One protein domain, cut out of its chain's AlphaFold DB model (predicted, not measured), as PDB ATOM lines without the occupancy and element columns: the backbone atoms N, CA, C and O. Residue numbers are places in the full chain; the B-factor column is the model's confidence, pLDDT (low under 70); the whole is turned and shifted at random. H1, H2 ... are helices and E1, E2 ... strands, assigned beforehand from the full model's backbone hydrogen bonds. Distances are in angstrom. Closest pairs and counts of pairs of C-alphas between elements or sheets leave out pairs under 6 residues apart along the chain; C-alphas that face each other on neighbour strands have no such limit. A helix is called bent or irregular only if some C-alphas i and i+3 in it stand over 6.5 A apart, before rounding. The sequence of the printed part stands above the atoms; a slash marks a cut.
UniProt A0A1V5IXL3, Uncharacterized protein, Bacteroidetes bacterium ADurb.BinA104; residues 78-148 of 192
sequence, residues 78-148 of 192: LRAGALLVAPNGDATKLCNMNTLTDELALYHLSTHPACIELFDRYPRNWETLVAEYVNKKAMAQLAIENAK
ATOM      1  N   LEU A  78      54.205 -39.773 258.092       94.19
ATOM      2  CA  LEU A  78      53.652 -39.515 256.767       94.19
ATOM      3  C   LEU A  78      52.206 -39.994 256.669       94.19
ATOM      4  O   LEU A  78      51.822 -40.980 257.289       94.19
ATOM      5  N   ARG A  79      51.403 -39.361 255.823       92.19
ATOM      6  CA  ARG A  79      50.090 -39.889 255.460       92.19
ATOM      7  C   ARG A  79      50.246 -41.262 254.798       92.19
ATOM      8  O   ARG A  79      51.219 -41.526 254.087       92.19
ATOM      9  N   ALA A  80      49.276 -42.147 255.017       87.38
ATOM     10  CA  ALA A  80      49.253 -43.450 254.360       87.38
ATOM     11  C   ALA A  80      49.344 -43.294 252.829       87.38
ATOM     12  O   ALA A  80      48.618 -42.501 252.235       87.38
ATOM     13  N   GLY A  81      50.259 -44.038 252.203       88.81
ATOM     14  CA  GLY A  81      50.515 -43.974 250.759       88.81
ATOM     15  C   GLY A  81      51.402 -42.811 250.295       88.81
ATOM     16  O   GLY A  81      51.775 -42.787 249.126       88.81
ATOM     17  N   ALA A  82      51.786 -41.880 251.176       93.06
ATOM     18  CA  ALA A  82      52.685 -40.791 250.808       93.06
ATOM     19  C   ALA A  82      54.122 -41.284 250.565       93.06
ATOM     20  O   ALA A  82      54.631 -42.182 251.247       93.06
ATOM     21  N   LEU A  83      54.780 -40.644 249.599       94.06
ATOM     22  CA  LEU A  83      56.152 -40.914 249.190       94.06
ATOM     23  C   LEU A  83      56.898 -39.584 249.071       94.06
ATOM     24  O   LEU A  83      56.485 -38.712 248.308       94.06
ATOM     25  N   LEU A  84      57.993 -39.434 249.811       94.12
ATOM     26  CA  LEU A  84      58.863 -38.267 249.709       94.12
ATOM     27  C   LEU A  84      59.956 -38.543 248.683       94.12
ATOM     28  O   LEU A  84      60.752 -39.469 248.853       94.12
ATOM     29  N   VAL A  85      59.994 -37.729 247.632       92.50
ATOM     30  CA  VAL A  85      60.959 -37.826 246.534       92.50
ATOM     31  C   VAL A  85      61.897 -36.633 246.610       92.50
ATOM     32  O   VAL A  85      61.449 -35.494 246.715       92.50
ATOM     33  N   ALA A  86      63.203 -36.882 246.555       89.50
ATOM     34  CA  ALA A  86      64.164 -35.790 246.572       89.50
ATOM     35  C   ALA A  86      64.089 -34.971 245.271       89.50
ATOM     36  O   ALA A  86      64.007 -35.565 244.192       89.50
ATOM     37  N   PRO A  87      64.186 -33.628 245.329       84.44
ATOM     38  CA  PRO A  87      64.066 -32.772 244.142       84.44
ATOM     39  C   PRO A  87      65.102 -33.061 243.049       84.44
ATOM     40  O   PRO A  87      64.856 -32.828 241.871       84.44
ATOM     41  N   ASN A  88      66.271 -33.576 243.434       86.94
ATOM     42  CA  ASN A  88      67.358 -33.950 242.531       86.94
ATOM     43  C   ASN A  88      67.251 -35.393 241.997       86.94
ATOM     44  O   ASN A  88      68.172 -35.854 241.327       86.94
ATOM     45  N   GLY A  89      66.178 -36.121 242.325       84.94
ATOM     46  CA  GLY A  89      66.001 -37.521 241.939       84.94
ATOM     47  C   GLY A  89      66.905 -38.507 242.687       84.94
ATOM     48  O   GLY A  89      67.064 -39.640 242.238       84.94
ATOM     49  N   ASP A  90      67.511 -38.111 243.811       88.75
ATOM     50  CA  ASP A  90      68.363 -39.000 244.603       88.75
ATOM     51  C   ASP A  90      67.538 -40.117 245.267       88.75
ATOM     52  O   ASP A  90      66.810 -39.903 246.242       88.75
ATOM     53  N   ALA A  91      67.691 -41.337 244.749       88.69
ATOM     54  CA  ALA A  91      67.005 -42.524 245.246       88.69
ATOM     55  C   ALA A  91      67.363 -42.861 246.704       88.69
ATOM     56  O   ALA A  91      66.560 -43.483 247.395       88.69
ATOM     57  N   THR A  92      68.523 -42.424 247.212       88.62
ATOM     58  CA  THR A  92      68.916 -42.664 248.615       88.62
ATOM     59  C   THR A  92      68.108 -41.830 249.608       88.62
ATOM     60  O   THR A  92      68.087 -42.121 250.806       88.62
ATOM     61  N   LYS A  93      67.447 -40.781 249.114       91.75
ATOM     62  CA  LYS A  93      66.587 -39.882 249.887       91.75
ATOM     63  C   LYS A  93      65.105 -40.160 249.669       91.75
ATOM     64  O   LYS A  93      64.282 -39.556 250.352       91.75
ATOM     65  N   LEU A  94      64.768 -41.084 248.770       92.75
ATOM     66  CA  LEU A  94      63.410 -41.581 248.606       92.75
ATOM     67  C   LEU A  94      62.969 -42.282 249.894       92.75
ATOM     68  O   LEU A  94      63.614 -43.233 250.341       92.75
ATOM     69  N   CYS A  95      61.863 -41.845 250.487       92.00
ATOM     70  CA  CYS A  95      61.338 -42.521 251.666       92.00
ATOM     71  C   CYS A  95      59.815 -42.560 251.719       92.00
ATOM     72  O   CYS A  95      59.109 -41.679 251.235       92.00
ATOM     73  N   ASN A  96      59.322 -43.637 252.322       91.94
ATOM     74  CA  ASN A  96      57.921 -43.845 252.656       91.94
ATOM     75  C   ASN A  96      57.796 -43.966 254.180       91.94
ATOM     76  O   ASN A  96      58.792 -43.919 254.903       91.94
ATOM     77  N   MET A  97      56.583 -44.192 254.684       89.69
ATOM     78  CA  MET A  97      56.331 -44.343 256.121       89.69
ATOM     79  C   MET A  97      57.234 -45.382 256.819       89.69
ATOM     80  O   MET A  97      57.577 -45.222 257.989       89.69
ATOM     81  N   ASN A  98      57.625 -46.448 256.115       86.06
ATOM     82  CA  ASN A  98      58.421 -47.536 256.679       86.06
ATOM     83  C   ASN A  98      59.917 -47.207 256.781       86.06
ATOM     84  O   ASN A  98      60.594 -47.761 257.655       86.06
ATOM     85  N   THR A  99      60.424 -46.355 255.888       89.19
ATOM     86  CA  THR A  99      61.844 -45.973 255.804       89.19
ATOM     87  C   THR A  99      62.127 -44.561 256.312       89.19
ATOM     88  O   THR A  99      63.289 -44.172 256.411       89.19
ATOM     89  N   LEU A 100      61.086 -43.799 256.658       92.56
ATOM     90  CA  LEU A 100      61.195 -42.450 257.196       92.56
ATOM     91  C   LEU A 100      62.013 -42.416 258.495       92.56
ATOM     92  O   LEU A 100      61.827 -43.225 259.404       92.56
ATOM     93  N   THR A 101      62.873 -41.409 258.594       92.62
ATOM     94  CA  THR A 101      63.562 -40.997 259.819       92.62
ATOM     95  C   THR A 101      63.335 -39.505 260.030       92.62
ATOM     96  O   THR A 101      63.084 -38.787 259.060       92.62
ATOM     97  N   ASP A 102      63.469 -39.016 261.265       94.12
ATOM     98  CA  ASP A 102      63.341 -37.578 261.548       94.12
ATOM     99  C   ASP A 102      64.361 -36.759 260.739       94.12
ATOM    100  O   ASP A 102      64.032 -35.716 260.190       94.12
ATOM    101  N   GLU A 103      65.576 -37.278 260.549       93.50
ATOM    102  CA  GLU A 103      66.587 -36.635 259.703       93.50
ATOM    103  C   GLU A 103      66.151 -36.526 258.229       93.50
ATOM    104  O   GLU A 103      66.366 -35.493 257.594       93.50
ATOM    105  N   LEU A 104      65.522 -37.572 257.674       94.12
ATOM    106  CA  LEU A 104      64.982 -37.535 256.311       94.12
ATOM    107  C   LEU A 104      63.788 -36.584 256.208       94.12
ATOM    108  O   LEU A 104      63.686 -35.860 255.221       94.12
ATOM    109  N   ALA A 105      62.914 -36.555 257.217       94.94
ATOM    110  CA  ALA A 105      61.800 -35.614 257.264       94.94
ATOM    111  C   ALA A 105      62.308 -34.164 257.224       94.94
ATOM    112  O   ALA A 105      61.885 -33.388 256.371       94.94
ATOM    113  N   LEU A 106      63.286 -33.827 258.071       95.75
ATOM    114  CA  LEU A 106      63.897 -32.495 258.108       95.75
ATOM    115  C   LEU A 106      64.632 -32.154 256.806       95.75
ATOM    116  O   LEU A 106      64.549 -31.022 256.337       95.75
ATOM    117  N   TYR A 107      65.299 -33.125 256.175       94.88
ATOM    118  CA  TYR A 107      65.906 -32.938 254.855       94.88
ATOM    119  C   TYR A 107      64.869 -32.527 253.799       94.88
ATOM    120  O   TYR A 107      65.061 -31.524 253.103       94.88
ATOM    121  N   HIS A 108      63.760 -33.264 253.698       94.94
ATOM    122  CA  HIS A 108      62.693 -32.971 252.737       94.94
ATOM    123  C   HIS A 108      62.003 -31.643 253.045       94.94
ATOM    124  O   HIS A 108      61.829 -30.831 252.144       94.94
ATOM    125  N   LEU A 109      61.730 -31.350 254.316       95.25
ATOM    126  CA  LEU A 109      61.144 -30.071 254.726       95.25
ATOM    127  C   LEU A 109      62.084 -28.883 254.474       95.25
ATOM    128  O   LEU A 109      61.619 -27.808 254.111       95.25
ATOM    129  N   SER A 110      63.404 -29.068 254.594       94.69
ATOM    130  CA  SER A 110      64.386 -28.014 254.293       94.69
ATOM    131  C   SER A 110      64.502 -27.695 252.799       94.69
ATOM    132  O   SER A 110      64.845 -26.576 252.431       94.69
ATOM    133  N   THR A 111      64.240 -28.679 251.935       92.06
ATOM    134  CA  THR A 111      64.383 -28.547 250.475       92.06
ATOM    135  C   THR A 111      63.062 -28.214 249.792       92.06
ATOM    136  O   THR A 111      63.050 -27.496 248.795       92.06
ATOM    137  N   HIS A 112      61.949 -28.706 250.334       92.62
ATOM    138  CA  HIS A 112      60.603 -28.483 249.830       92.62
ATOM    139  C   HIS A 112      59.603 -28.373 250.997       92.62
ATOM    140  O   HIS A 112      58.918 -29.348 251.310       92.62
ATOM    141  N   PRO A 113      59.471 -27.197 251.643       92.50
ATOM    142  CA  PRO A 113      58.612 -27.023 252.822       92.50
ATOM    143  C   PRO A 113      57.143 -27.416 252.604       92.50
ATOM    144  O   PRO A 113      56.494 -27.901 253.525       92.50
ATOM    145  N   ALA A 114      56.632 -27.288 251.373       92.25
ATOM    146  CA  ALA A 114      55.271 -27.691 251.016       92.25
ATOM    147  C   ALA A 114      55.009 -29.202 251.192       92.25
ATOM    148  O   ALA A 114      53.857 -29.609 251.313       92.25
ATOM    149  N   CYS A 115      56.049 -30.046 251.306       92.62
ATOM    150  CA  CYS A 115      55.856 -31.466 251.622       92.62
ATOM    151  C   CYS A 115      55.254 -31.709 253.012       92.62
ATOM    152  O   CYS A 115      54.831 -32.833 253.273       92.62
ATOM    153  N   ILE A 116      55.164 -30.691 253.881       94.69
ATOM    154  CA  ILE A 116      54.491 -30.795 255.181       94.69
ATOM    155  C   ILE A 116      53.044 -31.303 255.056       94.69
ATOM    156  O   ILE A 116      52.581 -32.041 255.920       94.69
ATOM    157  N   GLU A 117      52.362 -31.015 253.943       93.75
ATOM    158  CA  GLU A 117      51.000 -31.494 253.655       93.75
ATOM    159  C   GLU A 117      50.896 -33.025 253.528       93.75
ATOM    160  O   GLU A 117      49.812 -33.602 253.669       93.75
ATOM    161  N   LEU A 118      52.027 -33.690 253.262       94.62
ATOM    162  CA  LEU A 118      52.139 -35.145 253.188       94.62
ATOM    163  C   LEU A 118      52.332 -35.790 254.565       94.62
ATOM    164  O   LEU A 118      52.310 -37.019 254.649       94.62
ATOM    165  N   PHE A 119      52.518 -35.007 255.631       95.06
ATOM    166  CA  PHE A 119      52.644 -35.504 256.997       95.06
ATOM    167  C   PHE A 119      51.291 -35.477 257.716       95.06
ATOM    168  O   PHE A 119      50.516 -34.532 257.601       95.06
ATOM    169  N   ASP A 120      51.015 -36.539 258.468       93.44
ATOM    170  CA  ASP A 120      49.820 -36.685 259.306       93.44
ATOM    171  C   ASP A 120      50.105 -36.287 260.765       93.44
ATOM    172  O   ASP A 120      49.259 -35.721 261.453       93.44
ATOM    173  N   ARG A 121      51.340 -36.525 261.233       93.19
ATOM    174  CA  ARG A 121      51.824 -36.103 262.555       93.19
ATOM    175  C   ARG A 121      53.222 -35.506 262.456       93.19
ATOM    176  O   ARG A 121      54.089 -36.058 261.783       93.19
ATOM    177  N   TYR A 122      53.442 -34.387 263.136       95.31
ATOM    178  CA  TYR A 122      54.734 -33.705 263.205       95.31
ATOM    179  C   TYR A 122      54.783 -32.743 264.410       95.31
ATOM    180  O   TYR A 122      53.731 -32.314 264.901       95.31
ATOM    181  N   PRO A 123      55.980 -32.386 264.915       94.88
ATOM    182  CA  PRO A 123      56.136 -31.390 265.977       94.88
ATOM    183  C   PRO A 123      55.647 -30.002 265.552       94.88
ATOM    184  O   PRO A 123      55.897 -29.566 264.433       94.88
ATOM    185  N   ARG A 124      55.018 -29.244 266.460       94.56
ATOM    186  CA  ARG A 124      54.566 -27.869 266.153       94.56
ATOM    187  C   ARG A 124      55.720 -26.929 265.797       94.56
ATOM    188  O   ARG A 124      55.551 -26.048 264.970       94.56
ATOM    189  N   ASN A 125      56.885 -27.142 266.399       95.00
ATOM    190  CA  ASN A 125      58.111 -26.380 266.169       95.00
ATOM    191  C   ASN A 125      58.976 -26.962 265.033       95.00
ATOM    192  O   ASN A 125      60.196 -26.805 265.051       95.00
ATOM    193  N   TRP A 126      58.380 -27.666 264.063       95.56
ATOM    194  CA  TRP A 126      59.134 -28.310 262.984       95.56
ATOM    195  C   TRP A 126      59.990 -27.320 262.177       95.56
ATOM    196  O   TRP A 126      61.093 -27.678 261.781       95.56
ATOM    197  N   GLU A 127      59.543 -26.074 261.992       95.56
ATOM    198  CA  GLU A 127      60.320 -25.032 261.303       95.56
ATOM    199  C   GLU A 127      61.632 -24.718 262.036       95.56
ATOM    200  O   GLU A 127      62.691 -24.609 261.418       95.56
ATOM    201  N   THR A 128      61.589 -24.650 263.371       96.50
ATOM    202  CA  THR A 128      62.783 -24.480 264.210       96.50
ATOM    203  C   THR A 128      63.718 -25.679 264.074       96.50
ATOM    204  O   THR A 128      64.916 -25.498 263.866       96.50
ATOM    205  N   LEU A 129      63.175 -26.901 264.100       95.56
ATOM    206  CA  LEU A 129      63.963 -28.125 263.913       95.56
ATOM    207  C   LEU A 129      64.635 -28.168 262.530       95.56
ATOM    208  O   LEU A 129      65.768 -28.635 262.401       95.56
ATOM    209  N   VAL A 130      63.967 -27.657 261.492       96.00
ATOM    210  CA  VAL A 130      64.537 -27.530 260.143       96.00
ATOM    211  C   VAL A 130      65.682 -26.518 260.130       96.00
ATOM    212  O   VAL A 130      66.745 -26.817 259.583       96.00
ATOM    213  N   ALA A 131      65.512 -25.352 260.758       94.94
ATOM    214  CA  ALA A 131      66.570 -24.347 260.852       94.94
ATOM    215  C   ALA A 131      67.813 -24.888 261.589       94.94
ATOM    216  O   ALA A 131      68.941 -24.733 261.111       94.94
ATOM    217  N   GLU A 132      67.612 -25.590 262.706       95.38
ATOM    218  CA  GLU A 132      68.681 -26.266 263.453       95.38
ATOM    219  C   GLU A 132      69.376 -27.345 262.615       95.38
ATOM    220  O   GLU A 132      70.608 -27.427 262.603       95.38
ATOM    221  N   TYR A 133      68.607 -28.144 261.870       94.88
ATOM    222  CA  TYR A 133      69.140 -29.164 260.968       94.88
ATOM    223  C   TYR A 133      70.038 -28.559 259.883       94.88
ATOM    224  O   TYR A 133      71.157 -29.040 259.664       94.88
ATOM    225  N   VAL A 134      69.585 -27.486 259.228       94.06
ATOM    226  CA  VAL A 134      70.359 -26.782 258.195       94.06
ATOM    227  C   VAL A 134      71.648 -26.212 258.784       94.06
ATOM    228  O   VAL A 134      72.720 -26.421 258.210       94.06
ATOM    229  N   ASN A 135      71.573 -25.568 259.952       94.00
ATOM    230  CA  ASN A 135      72.748 -25.016 260.626       94.00
ATOM    231  C   ASN A 135      73.757 -26.119 260.994       94.00
ATOM    232  O   ASN A 135      74.935 -26.044 260.641       94.00
ATOM    233  N   LYS A 136      73.292 -27.217 261.604       93.19
ATOM    234  CA  LYS A 136      74.136 -28.371 261.946       93.19
ATOM    235  C   LYS A 136      74.834 -28.952 260.714       93.19
ATOM    236  O   LYS A 136      76.018 -29.287 260.772       93.19
ATOM    237  N   LYS A 137      74.121 -29.053 259.589       91.69
ATOM    238  CA  LYS A 137      74.678 -29.547 258.325       91.69
ATOM    239  C   LYS A 137      75.723 -28.591 257.742       91.69
ATOM    240  O   LYS A 137      76.765 -29.061 257.289       91.69
ATOM    241  N   ALA A 138      75.481 -27.281 257.792       89.94
ATOM    242  CA  ALA A 138      76.442 -26.268 257.356       89.94
ATOM    243  C   ALA A 138      77.731 -26.312 258.196       89.94
ATOM    244  O   ALA A 138      78.830 -26.376 257.644       89.94
ATOM    245  N   MET A 139      77.606 -26.395 259.523       90.88
ATOM    246  CA  MET A 139      78.749 -26.523 260.435       90.88
ATOM    247  C   MET A 139      79.557 -27.801 260.180       90.88
ATOM    248  O   MET A 139      80.787 -27.763 260.145       90.88
ATOM    249  N   ALA A 140      78.885 -28.931 259.937       89.31
ATOM    250  CA  ALA A 140      79.556 -30.184 259.595       89.31
ATOM    251  C   ALA A 140      80.332 -30.086 258.268       89.31
ATOM    252  O   ALA A 140      81.446 -30.600 258.164       89.31
ATOM    253  N   GLN A 141      79.780 -29.403 257.261       88.31
ATOM    254  CA  GLN A 141      80.466 -29.175 255.985       88.31
ATOM    255  C   GLN A 141      81.707 -28.293 256.151       88.31
ATOM    256  O   GLN A 141      82.764 -28.646 255.627       88.31
ATOM    257  N   LEU A 142      81.605 -27.214 256.931       90.88
ATOM    258  CA  LEU A 142      82.740 -26.343 257.252       90.88
ATOM    259  C   LEU A 142      83.852 -27.105 257.984       90.88
ATOM    260  O   LEU A 142      85.021 -26.974 257.628       90.88
ATOM    261  N   ALA A 143      83.504 -27.956 258.953       90.94
ATOM    262  CA  ALA A 143      84.480 -28.786 259.660       90.94
ATOM    263  C   ALA A 143      85.211 -29.757 258.714       90.94
ATOM    264  O   ALA A 143      86.432 -29.897 258.787       90.94
ATOM    265  N   ILE A 144      84.486 -30.389 257.785       90.56
ATOM    266  CA  ILE A 144      85.079 -31.273 256.769       90.56
ATOM    267  C   ILE A 144      86.002 -30.486 255.834       90.56
ATOM    268  O   ILE A 144      87.077 -30.973 255.477       90.56
ATOM    269  N   GLU A 145      85.594 -29.292 255.407       90.19
ATOM    270  CA  GLU A 145      86.411 -28.449 254.539       90.19
ATOM    271  C   GLU A 145      87.695 -27.990 255.242       90.19
ATOM    272  O   GLU A 145      88.778 -28.112 254.666       90.19
ATOM    273  N   ASN A 146      87.600 -27.557 256.500       90.50
ATOM    274  CA  ASN A 146      88.754 -27.169 257.310       90.50
ATOM    275  C   ASN A 146      89.718 -28.347 257.514       90.50
ATOM    276  O   ASN A 146      90.904 -28.212 257.226       90.50
ATOM    277  N   ALA A 147      89.214 -29.537 257.857       90.00
ATOM    278  CA  ALA A 147      90.044 -30.737 257.991       90.00
ATOM    279  C   ALA A 147      90.741 -31.132 256.670       90.00
ATOM    280  O   ALA A 147      91.880 -31.604 256.669       90.00
ATOM    281  N   LYS A 148      90.083 -30.927 255.518       89.44
ATOM    282  CA  LYS A 148      90.706 -31.128 254.195       89.44
ATOM    283  C   LYS A 148      91.808 -30.100 253.924       89.44
ATOM    284  O   LYS A 148      92.845 -30.468 253.371       89.44
TER     285      LYS A 148
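This is residues 78 to 148 of the 192 residues of an uncharacterized protein of Bacteroidetes bacterium ADurb.BinA104 (UniProt A0A1V5IXL3). What shape does the model show? A small compact head, made of a folded-back stretch at residues 78 to 101, the helices H1 and H2 and the short strand E1, bears one long helix, H3, whose residues 135 to 148 stick out as a free arm. H3 begins on the head, where its residues 126 to 134 cross H1. What is it made of, and how large is it? The printed part has 71 residues with three named helices and one named strand in the order H1, H2, E1, H3, and the class is mostly helix. The whole is only just compact, close to loose, with a radius of gyration of the C-alphas of 13.3 A, and it is elongated, spanning 43 by 28 by 19 A.

What comes first along the printed part? Residues 78 to 101 hold no named element, but residues 83 to 84 pair with residues 95 to 96, antiparallel. How do H1, residues 102 to 111, and H2, residues 113 to 118, stand to each other? They only just touch, only at the corner by their tight link, with 3 pairs of C-alphas within 8 A; the closest are those of Leu 109 and Cys 115, 6.3 A apart. Their lines make a steep tilt of 53 degrees, opposite ways. Where do E1, residues 119 to 121, and H3, residues 126 to 148, stand? E1 pairs with no named strand, meets H2 only through their link and is apart from H1 and H3. H3 touches H1 with residues 126 to 134 alone, about perpendicular at 90 degrees; the closest C-alphas, of Leu 106 and Val 130, are 5.4 A apart. What do the helix backbones show? In H1 and H3 every O i to N i+4 pair is within hydrogen-bond range; in H2 0 of 2 are, beside 3 of 3 O i to N i+3 pairs.

Where does H1 begin, and how long are H1, H2 and E1? C-alpha 102 is at (63.341, -37.578, 261.548), and from first to last C-alpha H1 measures 14.3 A, H2 10.4 A and E1 5.7 A. H2 is neither bent nor irregular, but only just: C-alphas 114 and 117 are 6.3 A apart. Where does H3 run? It measures 32.9 A, from C-alpha 126 at (59.134, -28.310, 262.984) to C-alpha 148 at (90.706, -31.128, 254.195).

How far does the printed part reach? The two C-alphas farthest apart, those of Ala 80 and Lys 148, are 43.2 A apart. Without residues 135 to 148, which stand free, the body of 57 residues spans 26 by 23 by 18 A. Are there cuts, long links or places of low confidence? The printed part has no cut, and the links H1 to H2, H2 to E1 and E1 to H3 are tight. The mean pLDDT of the printed part is 92.3, and no printed residue is under 70.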